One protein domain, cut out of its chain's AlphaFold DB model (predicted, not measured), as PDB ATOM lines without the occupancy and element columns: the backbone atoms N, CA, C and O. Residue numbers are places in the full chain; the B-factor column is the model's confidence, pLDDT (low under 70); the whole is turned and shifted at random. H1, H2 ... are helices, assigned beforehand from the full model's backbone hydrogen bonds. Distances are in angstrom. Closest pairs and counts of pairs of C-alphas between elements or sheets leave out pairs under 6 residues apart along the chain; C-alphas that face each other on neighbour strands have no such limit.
ATOM      1  N   VAL A  33     -39.743 -30.829  -1.072       95.38
ATOM      2  CA  VAL A  33     -38.819 -31.404  -0.088       95.38
ATOM      3  C   VAL A  33     -39.488 -32.548   0.677       95.38
ATOM      4  O   VAL A  33     -38.856 -33.580   0.901       95.38
ATOM      5  N   LEU A  34     -40.767 -32.401   1.044       95.25
ATOM      6  CA  LEU A  34     -41.470 -33.391   1.858       95.25
ATOM      7  C   LEU A  34     -41.600 -34.723   1.127       95.25
ATOM      8  O   LEU A  34     -41.289 -35.751   1.723       95.25
ATOM      9  N   ASP A  35     -41.961 -34.719  -0.159       95.44
ATOM     10  CA  ASP A  35     -42.052 -35.955  -0.952       95.44
ATOM     11  C   ASP A  35     -40.728 -36.726  -0.924       95.44
ATOM     12  O   ASP A  35     -40.710 -37.935  -0.681       95.44
ATOM     13  N   THR A  36     -39.610 -36.012  -1.081       95.81
ATOM     14  CA  THR A  36     -38.268 -36.606  -1.024       95.81
ATOM     15  C   THR A  36     -37.984 -37.206   0.357       95.81
ATOM     16  O   THR A  36     -37.535 -38.350   0.455       95.81
ATOM     17  N   VAL A  37     -38.276 -36.472   1.436       97.38
ATOM     18  CA  VAL A  37     -38.072 -36.931   2.821       97.38
ATOM     19  C   VAL A  37     -38.924 -38.173   3.119       97.38
ATOM     20  O   VAL A  37     -38.391 -39.175   3.604       97.38
ATOM     21  N   TYR A  38     -40.217 -38.156   2.781       96.44
ATOM     22  CA  TYR A  38     -41.134 -39.288   2.960       96.44
ATOM     23  C   TYR A  38     -40.655 -40.536   2.212       96.44
ATOM     24  O   TYR A  38     -40.613 -41.629   2.789       96.44
ATOM     25  N   GLN A  39     -40.258 -40.383   0.946       95.25
ATOM     26  CA  GLN A  39     -39.756 -41.481   0.117       95.25
ATOM     27  C   GLN A  39     -38.451 -42.067   0.670       95.25
ATOM     28  O   GLN A  39     -38.319 -43.289   0.794       95.25
ATOM     29  N   ASN A  40     -37.503 -41.210   1.049       97.38
ATOM     30  CA  ASN A  40     -36.196 -41.623   1.553       97.38
ATOM     31  C   ASN A  40     -36.290 -42.309   2.922       97.38
ATOM     32  O   ASN A  40     -35.674 -43.357   3.149       97.38
ATOM     33  N   LEU A  41     -37.081 -41.751   3.841       95.94
ATOM     34  CA  LEU A  41     -37.192 -42.265   5.206       95.94
ATOM     35  C   LEU A  41     -38.226 -43.387   5.338       95.94
ATOM     36  O   LEU A  41     -38.125 -44.203   6.257       95.94
ATOM     37  N   LYS A  42     -39.160 -43.520   4.389       95.56
ATOM     38  CA  LYS A  42     -40.234 -44.530   4.389       95.56
ATOM     39  C   LYS A  42     -41.102 -44.487   5.659       95.56
ATOM     40  O   LYS A  42     -41.590 -45.522   6.106       95.56
ATOM     41  N   ILE A  43     -41.281 -43.303   6.244       94.19
ATOM     42  CA  ILE A  43     -42.142 -43.060   7.412       94.19
ATOM     43  C   ILE A  43     -43.372 -42.314   6.911       94.19
ATOM     44  O   ILE A  43     -43.270 -41.141   6.602       94.19
ATOM     45  N   LYS A  44     -44.520 -42.989   6.798       93.69
ATOM     46  CA  LYS A  44     -45.752 -42.385   6.252       93.69
ATOM     47  C   LYS A  44     -46.514 -41.522   7.258       93.69
ATOM     48  O   LYS A  44     -47.307 -40.681   6.862       93.69
ATOM     49  N   ASP A  45     -46.305 -41.781   8.543       94.56
ATOM     50  CA  ASP A  45     -47.013 -41.106   9.623       94.56
ATOM     51  C   ASP A  45     -46.372 -39.731   9.881       94.56
ATOM     52  O   ASP A  45     -45.222 -39.686  10.336       94.56
ATOM     53  N   PRO A  46     -47.074 -38.617   9.594       92.69
ATOM     54  CA  PRO A  46     -46.527 -37.281   9.794       92.69
ATOM     55  C   PRO A  46     -46.186 -37.013  11.260       92.69
ATOM     56  O   PRO A  46     -45.219 -36.313  11.516       92.69
ATOM     57  N   THR A  47     -46.894 -37.619  12.218       92.69
ATOM     58  CA  THR A  47     -46.658 -37.398  13.655       92.69
ATOM     59  C   THR A  47     -45.375 -38.064  14.154       92.69
ATOM     60  O   THR A  47     -44.808 -37.649  15.157       92.69
ATOM     61  N   LYS A  48     -44.887 -39.086  13.438       93.44
ATOM     62  CA  LYS A  48     -43.604 -39.750  13.721       93.44
ATOM     63  C   LYS A  48     -42.436 -39.093  13.007       93.44
ATOM     64  O   LYS A  48     -41.303 -39.216  13.460       93.44
ATOM     65  N   LEU A  49     -42.703 -38.482  11.856       95.19
ATOM     66  CA  LEU A  49     -41.683 -37.827  11.052       95.19
ATOM     67  C   LEU A  49     -41.452 -36.388  11.523       95.19
ATOM     68  O   LEU A  49     -40.315 -36.003  11.750       95.19
ATOM     69  N   PHE A  50     -42.527 -35.635  11.722       95.62
ATOM     70  CA  PHE A  50     -42.542 -34.260  12.214       95.62
ATOM     71  C   PHE A  50     -43.478 -34.171  13.427       95.62
ATOM     72  O   PHE A  50     -44.590 -33.643  13.314       95.62
ATOM     73  N   PRO A  51     -43.084 -34.751  14.576       94.19
ATOM     74  CA  PRO A  51     -43.842 -34.596  15.811       94.19
ATOM     75  C   PRO A  51     -44.048 -33.115  16.147       94.19
ATOM     76  O   PRO A  51     -43.233 -32.264  15.806       94.19
ATOM     77  N   VAL A  52     -45.141 -32.798  16.844       93.19
ATOM     78  CA  VAL A  52     -45.417 -31.422  17.310       93.19
ATOM     79  C   VAL A  52     -44.368 -30.955  18.330       93.19
ATOM     80  O   VAL A  52     -44.181 -29.759  18.527       93.19
ATOM     81  N   ASP A  53     -43.679 -31.911  18.957       95.00
ATOM     82  CA  ASP A  53     -42.560 -31.732  19.885       95.00
ATOM     83  C   ASP A  53     -42.862 -30.957  21.183       95.00
ATOM     84  O   ASP A  53     -41.995 -30.834  22.041       95.00
ATOM     85  N   GLY A  54     -44.123 -30.594  21.424       90.25
ATOM     86  CA  GLY A  54     -44.558 -29.816  22.589       90.25
ATOM     87  C   GLY A  54     -44.981 -28.391  22.242       90.25
ATOM     88  O   GLY A  54     -45.515 -27.699  23.105       90.25
ATOM     89  N   ASN A  55     -44.832 -27.976  20.983       89.88
ATOM     90  CA  ASN A  55     -45.148 -26.625  20.513       89.88
ATOM     91  C   ASN A  55     -46.650 -26.275  20.551       89.88
ATOM     92  O   ASN A  55     -47.048 -25.131  20.341       89.88
ATOM     93  N   ASP A  56     -47.508 -27.259  20.814       92.50
ATOM     94  CA  ASP A  56     -48.927 -27.088  21.134       92.50
ATOM     95  C   ASP A  56     -49.183 -26.728  22.611       92.50
ATOM     96  O   ASP A  56     -50.287 -26.309  22.958       92.50
ATOM     97  N   GLN A  57     -48.182 -26.881  23.483       92.88
ATOM     98  CA  GLN A  57     -48.301 -26.763  24.942       92.88
ATOM     99  C   GLN A  57     -47.338 -25.728  25.545       92.88
ATOM    100  O   GLN A  57     -47.705 -25.045  26.504       92.88
ATOM    101  N   ILE A  58     -46.131 -25.594  24.989       93.62
ATOM    102  CA  ILE A  58     -45.058 -24.701  25.457       93.62
ATOM    103  C   ILE A  58     -44.491 -23.861  24.303       93.62
ATOM    104  O   ILE A  58     -44.733 -24.138  23.134       93.62
ATOM    105  N   GLY A  59     -43.739 -22.805  24.619       94.12
ATOM    106  CA  GLY A  59     -43.137 -21.898  23.633       94.12
ATOM    107  C   GLY A  59     -41.861 -22.392  22.963       94.12
ATOM    108  O   GLY A  59     -40.970 -21.579  22.709       94.12
ATOM    109  N   ASP A  60     -41.737 -23.687  22.693       95.25
ATOM    110  CA  ASP A  60     -40.515 -24.306  22.172       95.25
ATOM    111  C   ASP A  60     -40.386 -24.244  20.642       95.25
ATOM    112  O   ASP A  60     -39.519 -24.911  20.077       95.25
ATOM    113  N   CYS A  61     -41.188 -23.417  19.962       94.19
ATOM    114  CA  CYS A  61     -41.261 -23.323  18.501       94.19
ATOM    115  C   CYS A  61     -39.898 -23.267  17.793       94.19
ATOM    116  O   CYS A  61     -39.731 -23.862  16.731       94.19
ATOM    117  N   THR A  62     -38.900 -22.598  18.378       95.94
ATOM    118  CA  THR A  62     -37.537 -22.535  17.833       95.94
ATOM    119  C   THR A  62     -36.785 -23.862  17.959       95.94
ATOM    120  O   THR A  62     -35.999 -24.197  17.080       95.94
ATOM    121  N   ILE A  63     -37.000 -24.628  19.030       97.44
ATOM    122  CA  ILE A  63     -36.358 -25.933  19.250       97.44
ATOM    123  C   ILE A  63     -37.082 -27.034  18.469       97.44
ATOM    124  O   ILE A  63     -36.414 -27.867  17.854       97.44
ATOM    125  N   ALA A  64     -38.416 -26.978  18.378       97.31
ATOM    126  CA  ALA A  64     -39.190 -27.795  17.444       97.31
ATOM    127  C   ALA A  64     -38.733 -27.553  15.990       97.31
ATOM    128  O   ALA A  64     -38.462 -28.498  15.249       97.31
ATOM    129  N   ALA A  65     -38.515 -26.290  15.595       96.69
ATOM    130  CA  ALA A  65     -37.962 -25.958  14.281       96.69
ATOM    131  C   ALA A  65     -36.555 -26.547  14.054       96.69
ATOM    132  O   ALA A  65     -36.284 -27.049  12.964       96.69
ATOM    133  N   VAL A  66     -35.675 -26.559  15.066       97.56
ATOM    134  CA  VAL A  66     -34.369 -27.245  14.983       97.56
ATOM    135  C   VAL A  66     -34.549 -28.747  14.740       97.56
ATOM    136  O   VAL A  66     -33.924 -29.298  13.831       97.56
ATOM    137  N   ALA A  67     -35.432 -29.414  15.490       97.88
ATOM    138  CA  ALA A  67     -35.707 -30.842  15.316       97.88
ATOM    139  C   ALA A  67     -36.260 -31.168  13.915       97.88
ATOM    140  O   ALA A  67     -35.860 -32.157  13.285       97.88
ATOM    141  N   HIS A  68     -37.134 -30.308  13.385       97.44
ATOM    142  CA  HIS A  68     -37.711 -30.454  12.047       97.44
ATOM    143  C   HIS A  68     -36.680 -30.176  10.950       97.44
ATOM    144  O   HIS A  68     -36.614 -30.930   9.979       97.44
ATOM    145  N   ALA A  69     -35.818 -29.170  11.115       97.12
ATOM    146  CA  ALA A  69     -34.728 -28.881  10.184       97.12
ATOM    147  C   ALA A  69     -33.729 -30.049  10.099       97.12
ATOM    148  O   ALA A  69     -33.372 -30.478   8.998       97.12
ATOM    149  N   ILE A  70     -33.346 -30.624  11.245       97.25
ATOM    150  CA  ILE A  70     -32.510 -31.833  11.313       97.25
ATOM    151  C   ILE A  70     -33.195 -33.001  10.600       97.25
ATOM    152  O   ILE A  70     -32.560 -33.710   9.817       97.25
ATOM    153  N   THR A  71     -34.496 -33.194  10.825       97.50
ATOM    154  CA  THR A  71     -35.268 -34.248  10.157       97.50
ATOM    155  C   THR A  71     -35.281 -34.080   8.642       97.50
ATOM    156  O   THR A  71     -35.041 -35.050   7.923       97.50
ATOM    157  N   VAL A  72     -35.516 -32.862   8.145       97.50
ATOM    158  CA  VAL A  72     -35.469 -32.562   6.709       97.50
ATOM    159  C   VAL A  72     -34.091 -32.895   6.147       97.50
ATOM    160  O   VAL A  72     -33.995 -33.652   5.181       97.50
ATOM    161  N   TYR A  73     -33.024 -32.387   6.769       96.19
ATOM    162  CA  TYR A  73     -31.658 -32.595   6.292       96.19
ATOM    163  C   TYR A  73     -31.286 -34.083   6.249       96.19
ATOM    164  O   TYR A  73     -30.866 -34.606   5.215       96.19
ATOM    165  N   ARG A  74     -31.547 -34.813   7.337       96.06
ATOM    166  CA  ARG A  74     -31.351 -36.266   7.406       96.06
ATOM    167  C   ARG A  74     -32.220 -37.020   6.400       96.06
ATOM    168  O   ARG A  74     -31.769 -38.004   5.819       96.06
ATOM    169  N   GLY A  75     -33.437 -36.545   6.147       97.12
ATOM    170  CA  GLY A  75     -34.332 -37.059   5.116       97.12
ATOM    171  C   GLY A  75     -33.750 -36.970   3.712       97.12
ATOM    172  O   GLY A  75     -33.787 -37.949   2.965       97.12
ATOM    173  N   LEU A  76     -33.139 -35.837   3.374       96.25
ATOM    174  CA  LEU A  76     -32.426 -35.658   2.109       96.25
ATOM    175  C   LEU A  76     -31.202 -36.585   2.009       96.25
ATOM    176  O   LEU A  76     -30.943 -37.136   0.941       96.25
ATOM    177  N   LEU A  77     -30.518 -36.846   3.129       95.69
ATOM    178  CA  LEU A  77     -29.364 -37.752   3.213       95.69
ATOM    179  C   LEU A  77     -29.714 -39.238   3.432       95.69
ATOM    180  O   LEU A  77     -28.813 -40.071   3.526       95.69
ATOM    181  N   LYS A  78     -31.002 -39.602   3.502       96.38
ATOM    182  CA  LYS A  78     -31.484 -40.972   3.796       96.38
ATOM    183  C   LYS A  78     -31.046 -41.515   5.169       96.38
ATOM    184  O   LYS A  78     -30.989 -42.728   5.375       96.38
ATOM    185  N   THR A  79     -30.791 -40.640   6.137       94.75
ATOM    186  CA  THR A  79     -30.435 -41.006   7.513       94.75
ATOM    187  C   THR A  79     -31.687 -41.095   8.391       94.75
ATOM    188  O   THR A  79     -32.339 -40.099   8.680       94.75
ATOM    189  N   LYS A  80     -32.039 -42.295   8.864       88.94
ATOM    190  CA  LYS A  80     -33.258 -42.522   9.666       88.94
ATOM    191  C   LYS A  80     -33.023 -42.333  11.163       88.94
ATOM    192  O   LYS A  80     -33.030 -43.296  11.923       88.94
ATOM    193  N   LYS A  81     -32.826 -41.086  11.585       92.56
ATOM    194  CA  LYS A  81     -32.749 -40.719  13.004       92.56
ATOM    195  C   LYS A  81     -33.559 -39.452  13.239       92.56
ATOM    196  O   LYS A  81     -33.188 -38.389  12.754       92.56
ATOM    197  N   ILE A  82     -34.650 -39.576  13.984       94.81
ATOM    198  CA  ILE A  82     -35.527 -38.464  14.364       94.81
ATOM    199  C   ILE A  82     -35.276 -38.162  15.840       94.81
ATOM    200  O   ILE A  82     -35.026 -39.082  16.624       94.81
ATOM    201  N   MET A  83     -35.258 -36.886  16.213       97.06
ATOM    202  CA  MET A  83     -35.156 -36.514  17.624       97.06
ATOM    203  C   MET A  83     -36.414 -36.982  18.359       97.06
ATOM    204  O   MET A  83     -37.520 -36.851  17.850       97.06
ATOM    205  N   ALA A  84     -36.246 -37.557  19.547       95.69
ATOM    206  CA  ALA A  84     -37.387 -37.866  20.397       95.69
ATOM    207  C   ALA A  84     -37.908 -36.571  21.028       95.69
ATOM    208  O   ALA A  84     -37.099 -35.771  21.496       95.69
ATOM    209  N   GLN A  85     -39.228 -36.420  21.138       95.56
ATOM    210  CA  GLN A  85     -39.873 -35.257  21.759       95.56
ATOM    211  C   GLN A  85     -39.265 -34.898  23.126       95.56
ATOM    212  O   GLN A  85     -38.938 -33.744  23.379       95.56
ATOM    213  N   ALA A  86     -39.003 -35.885  23.989       96.38
ATOM    214  CA  ALA A  86     -38.381 -35.641  25.295       96.38
ATOM    215  C   ALA A  86     -36.976 -35.005  25.199       96.38
ATOM    216  O   ALA A  86     -36.575 -34.252  26.081       96.38
ATOM    217  N   ALA A  87     -36.217 -35.290  24.136       97.81
ATOM    218  CA  ALA A  87     -34.924 -34.651  23.895       97.81
ATOM    219  C   ALA A  87     -35.079 -33.211  23.381       97.81
ATOM    220  O   ALA A  87     -34.257 -32.366  23.730       97.81
ATOM    221  N   VAL A  88     -36.125 -32.930  22.593       97.75
ATOM    222  CA  VAL A  88     -36.473 -31.567  22.152       97.75
ATOM    223  C   VAL A  88     -36.847 -30.711  23.363       97.75
ATOM    224  O   VAL A  88     -36.225 -29.678  23.599       97.75
ATOM    225  N   GLN A  89     -37.756 -31.208  24.206       96.88
ATOM    226  CA  GLN A  89     -38.191 -30.528  25.431       96.88
ATOM    227  C   GLN A  89     -37.034 -30.314  26.411       96.88
ATOM    228  O   GLN A  89     -36.841 -29.214  26.916       96.88
ATOM    229  N   LYS A  90     -36.170 -31.320  26.599       97.44
ATOM    230  CA  LYS A  90     -34.975 -31.175  27.441       97.44
ATOM    231  C   LYS A  90     -34.025 -30.078  26.942       97.44
ATOM    232  O   LYS A  90     -33.408 -29.395  27.757       97.44
ATOM    233  N   LEU A  91     -33.866 -29.925  25.625       97.81
ATOM    234  CA  LEU A  91     -33.058 -28.846  25.055       97.81
ATOM    235  C   LEU A  91     -33.724 -27.481  25.277       97.81
ATOM    236  O   LEU A  91     -33.032 -26.525  25.621       97.81
ATOM    237  N   TYR A  92     -35.046 -27.397  25.130       97.44
ATOM    238  CA  TYR A  92     -35.795 -26.185  25.451       97.44
ATOM    239  C   TYR A  92     -35.598 -25.768  26.911       97.44
ATOM    240  O   TYR A  92     -35.127 -24.659  27.157       97.44
ATOM    241  N   ASP A  93     -35.839 -26.675  27.859       97.00
ATOM    242  CA  ASP A  93     -35.689 -26.413  29.294       97.00
ATOM    243  C   ASP A  93     -34.257 -26.001  29.658       97.00
ATOM    244  O   ASP A  93     -34.040 -25.115  30.486       97.00
ATOM    245  N   HIS A  94     -33.260 -26.616  29.016       97.56
ATOM    246  CA  HIS A  94     -31.860 -26.246  29.197       97.56
ATOM    247  C   HIS A  94     -31.585 -24.795  28.781       97.56
ATOM    248  O   HIS A  94     -30.895 -24.078  29.506       97.56
ATOM    249  N   LEU A  95     -32.115 -24.359  27.636       97.00
ATOM    250  CA  LEU A  95     -31.847 -23.029  27.085       97.00
ATOM    251  C   LEU A  95     -32.681 -21.924  27.737       97.00
ATOM    252  O   LEU A  95     -32.229 -20.783  27.800       97.00
ATOM    253  N   THR A  96     -33.874 -22.242  28.237       96.00
ATOM    254  CA  THR A  96     -34.701 -21.294  28.999       96.00
ATOM    255  C   THR A  96     -34.307 -21.209  30.472       96.00
ATOM    256  O   THR A  96     -34.687 -20.260  31.158       96.00
ATOM    257  N   GLY A  97     -33.560 -22.196  30.978       95.50
ATOM    258  CA  GLY A  97     -33.282 -22.354  32.404       95.50
ATOM    259  C   GLY A  97     -34.463 -22.926  33.198       95.50
ATOM    260  O   GLY A  97     -34.476 -22.799  34.422       95.50
ATOM    261  N   GLY A  98     -35.453 -23.524  32.522       91.44
ATOM    262  CA  GLY A  98     -36.632 -24.175  33.106       91.44
ATOM    263  C   GLY A  98     -37.968 -23.462  32.843       91.44
ATOM    264  O   GLY A  98     -38.937 -24.129  32.487       91.44
ATOM    265  N   PRO A  99     -38.086 -22.131  33.007       93.38
ATOM    266  CA  PRO A  99     -39.344 -21.427  32.749       93.38
ATOM    267  C   PRO A  99     -39.768 -21.404  31.268       93.38
ATOM    268  O   PRO A  99     -38.959 -21.126  30.384       93.38
ATOM    269  N   ASP A 100     -41.072 -21.562  31.002       94.44
ATOM    270  CA  ASP A 100     -41.678 -21.412  29.664       94.44
ATOM    271  C   ASP A 100     -41.659 -19.947  29.190       94.44
ATOM    272  O   ASP A 100     -42.630 -19.196  29.322       94.44
ATOM    273  N   THR A 101     -40.514 -19.515  28.669       94.50
ATOM    274  CA  THR A 101     -40.254 -18.123  28.274       94.50
ATOM    275  C   THR A 101     -40.151 -17.935  26.770       94.50
ATOM    276  O   THR A 101     -40.171 -16.795  26.307       94.50
ATOM    277  N   GLY A 102     -40.088 -19.023  26.000       94.38
ATOM    278  CA  GLY A 102     -39.725 -18.992  24.592       94.38
ATOM    279  C   GLY A 102     -38.252 -18.641  24.403       94.38
ATOM    280  O   GLY A 102     -37.556 -18.255  25.343       94.38
ATOM    281  N   LEU A 103     -37.769 -18.751  23.170       94.69
ATOM    282  CA  LEU A 103     -36.381 -18.443  22.835       94.69
ATOM    283  C   LEU A 103     -36.310 -17.549  21.600       94.69
ATOM    284  O   LEU A 103     -37.208 -17.524  20.758       94.69
ATOM    285  N   ASN A 104     -35.218 -16.799  21.491       95.56
ATOM    286  CA  ASN A 104     -34.901 -16.079  20.270       95.56
ATOM    287  C   ASN A 104     -34.194 -17.019  19.283       95.56
ATOM    288  O   ASN A 104     -33.195 -17.646  19.626       95.56
ATOM    289  N   GLU A 105     -34.680 -17.076  18.044       94.50
ATOM    290  CA  GLU A 105     -34.149 -17.981  17.017       94.50
ATOM    291  C   GLU A 105     -32.652 -17.772  16.750       94.50
ATOM    292  O   GLU A 105     -31.914 -18.744  16.615       94.50
ATOM    293  N   LEU A 106     -32.162 -16.526  16.744       94.75
ATOM    294  CA  LEU A 106     -30.743 -16.262  16.502       94.75
ATOM    295  C   LEU A 106     -29.858 -16.786  17.644       94.75
ATOM    296  O   LEU A 106     -28.759 -17.273  17.385       94.75
ATOM    297  N   ASP A 107     -30.326 -16.733  18.895       95.88
ATOM    298  CA  ASP A 107     -29.599 -17.327  20.024       95.88
ATOM    299  C   ASP A 107     -29.580 -18.858  19.922       95.88
ATOM    300  O   ASP A 107     -28.537 -19.474  20.141       95.88
ATOM    301  N   VAL A 108     -30.702 -19.469  19.525       96.44
ATOM    302  CA  VAL A 108     -30.814 -20.920  19.302       96.44
ATOM    303  C   VAL A 108     -29.872 -21.383  18.191       96.44
ATOM    304  O   VAL A 108     -29.127 -22.344  18.375       96.44
ATOM    305  N   LEU A 109     -29.842 -20.677  17.058       95.25
ATOM    306  CA  LEU A 109     -28.926 -20.972  15.953       95.25
ATOM    307  C   LEU A 109     -27.460 -20.786  16.367       95.25
ATOM    308  O   LEU A 109     -26.607 -21.593  15.999       95.25
ATOM    309  N   ASN A 110     -27.154 -19.762  17.168       94.31
ATOM    310  CA  ASN A 110     -25.809 -19.559  17.710       94.31
ATOM    311  C   ASN A 110     -25.394 -20.672  18.675       94.31
ATOM    312  O   ASN A 110     -24.242 -21.108  18.622       94.31
ATOM    313  N   TYR A 111     -26.316 -21.145  19.519       96.12
ATOM    314  CA  TYR A 111     -26.084 -22.300  20.378       96.12
ATOM    315  C   TYR A 111     -25.807 -23.546  19.542       96.12
ATOM    316  O   TYR A 111     -24.780 -24.177  19.763       96.12
ATOM    317  N   TRP A 112     -26.657 -23.860  18.558       96.44
ATOM    318  CA  TRP A 112     -26.506 -25.047  17.710       96.44
ATOM    319  C   TRP A 112     -25.211 -25.018  16.879       96.44
ATOM    320  O   TRP A 112     -24.537 -26.030  16.711       96.44
ATOM    321  N   ARG A 113     -24.785 -23.841  16.418       93.06
ATOM    322  CA  ARG A 113     -23.482 -23.671  15.758       93.06
ATOM    323  C   ARG A 113     -22.297 -24.002  16.674       93.06
ATOM    324  O   ARG A 113     -21.278 -24.476  16.189       93.06
ATOM    325  N   ALA A 114     -22.396 -23.708  17.968       93.56
ATOM    326  CA  ALA A 114     -21.324 -23.955  18.936       93.56
ATOM    327  C   ALA A 114     -21.437 -25.321  19.638       93.56
ATOM    328  O   ALA A 114     -20.448 -25.814  20.174       93.56
ATOM    329  N   ASN A 115     -22.632 -25.911  19.657       95.88
ATOM    330  CA  ASN A 115     -22.967 -27.129  20.382       95.88
ATOM    331  C   ASN A 115     -23.776 -28.045  19.454       95.88
ATOM    332  O   ASN A 115     -24.898 -27.687  19.086       95.88
TER     333      ASN A 115
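Overview. This is residues 33 to 115 of the 130 residues of an uncharacterized protein of Acidobacteria bacterium (UniProt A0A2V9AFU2). One long helix, H3, forms the core, with shorter helices placed round its two ends. H1 packs steeply on the last turns of H3, H4 packs on its first turns, and H5 begins near its first end and makes a corner with it; the small helix H2 is close to H3 between these ends. The printed part has 83 residues, with five named helices in the order H1, H2, H3, H4, H5 and no named strand, and its class is all helix. It is compact, with a radius of gyration of the C-alphas of 13.1 A, and spans 38 by 27 by 17 A.

Along the chain. H3, residues 61 to 76, is the longest helix at 22.3 A, from C-alpha 61 at (-41.261, -23.323, 18.501) to C-alpha 76 at (-32.426, -35.658, 2.109). H4, residues 85 to 96, measures 16.6 A. H5, residues 105 to 114, measures 14.3 A and ends with C-alpha 114 at (-21.324, -23.955, 18.936). H1, residues 33 to 41, measures 12.2 A, and H2 is residues 46 to 49.

Arrangement. H3 is the hub. Its residues 72 to 76 alone touch H1, closest at the C-alphas of Val 37 and Gly 75, 4.4 A apart, at a steep tilt of 65 degrees, the same way. Its residues 63 to 67 alone touch residues 88 to 92 of H4, closest at the C-alphas of Ile 63 and Tyr 92, 6.2 A, at a steep tilt of 47 degrees, opposite ways. H3 and H5 only just touch, only at their ends, with 3 pairs of C-alphas within 8 A. The closest are Thr 62 and Glu 105, 5.7 A, at a steep tilt of 54 degrees. H2 is close to H3 but not clearly touching, 7.4 A between the C-alphas of Leu 49 and Thr 71. H1 is apart from H4 and H5. In H1, H3, H4 and H5 every O i to N i+4 pair is within hydrogen-bond range; H2 is too short for such a pair.

Size, cuts and confidence. The C-alphas farthest apart, those of Gln 39 and Pro 99, are 38.3 A apart. The printed part has no cut, and the link from H2 to H3, 11 residues, is long. The mean pLDDT of the printed part is 95.3, and no printed residue is under 70.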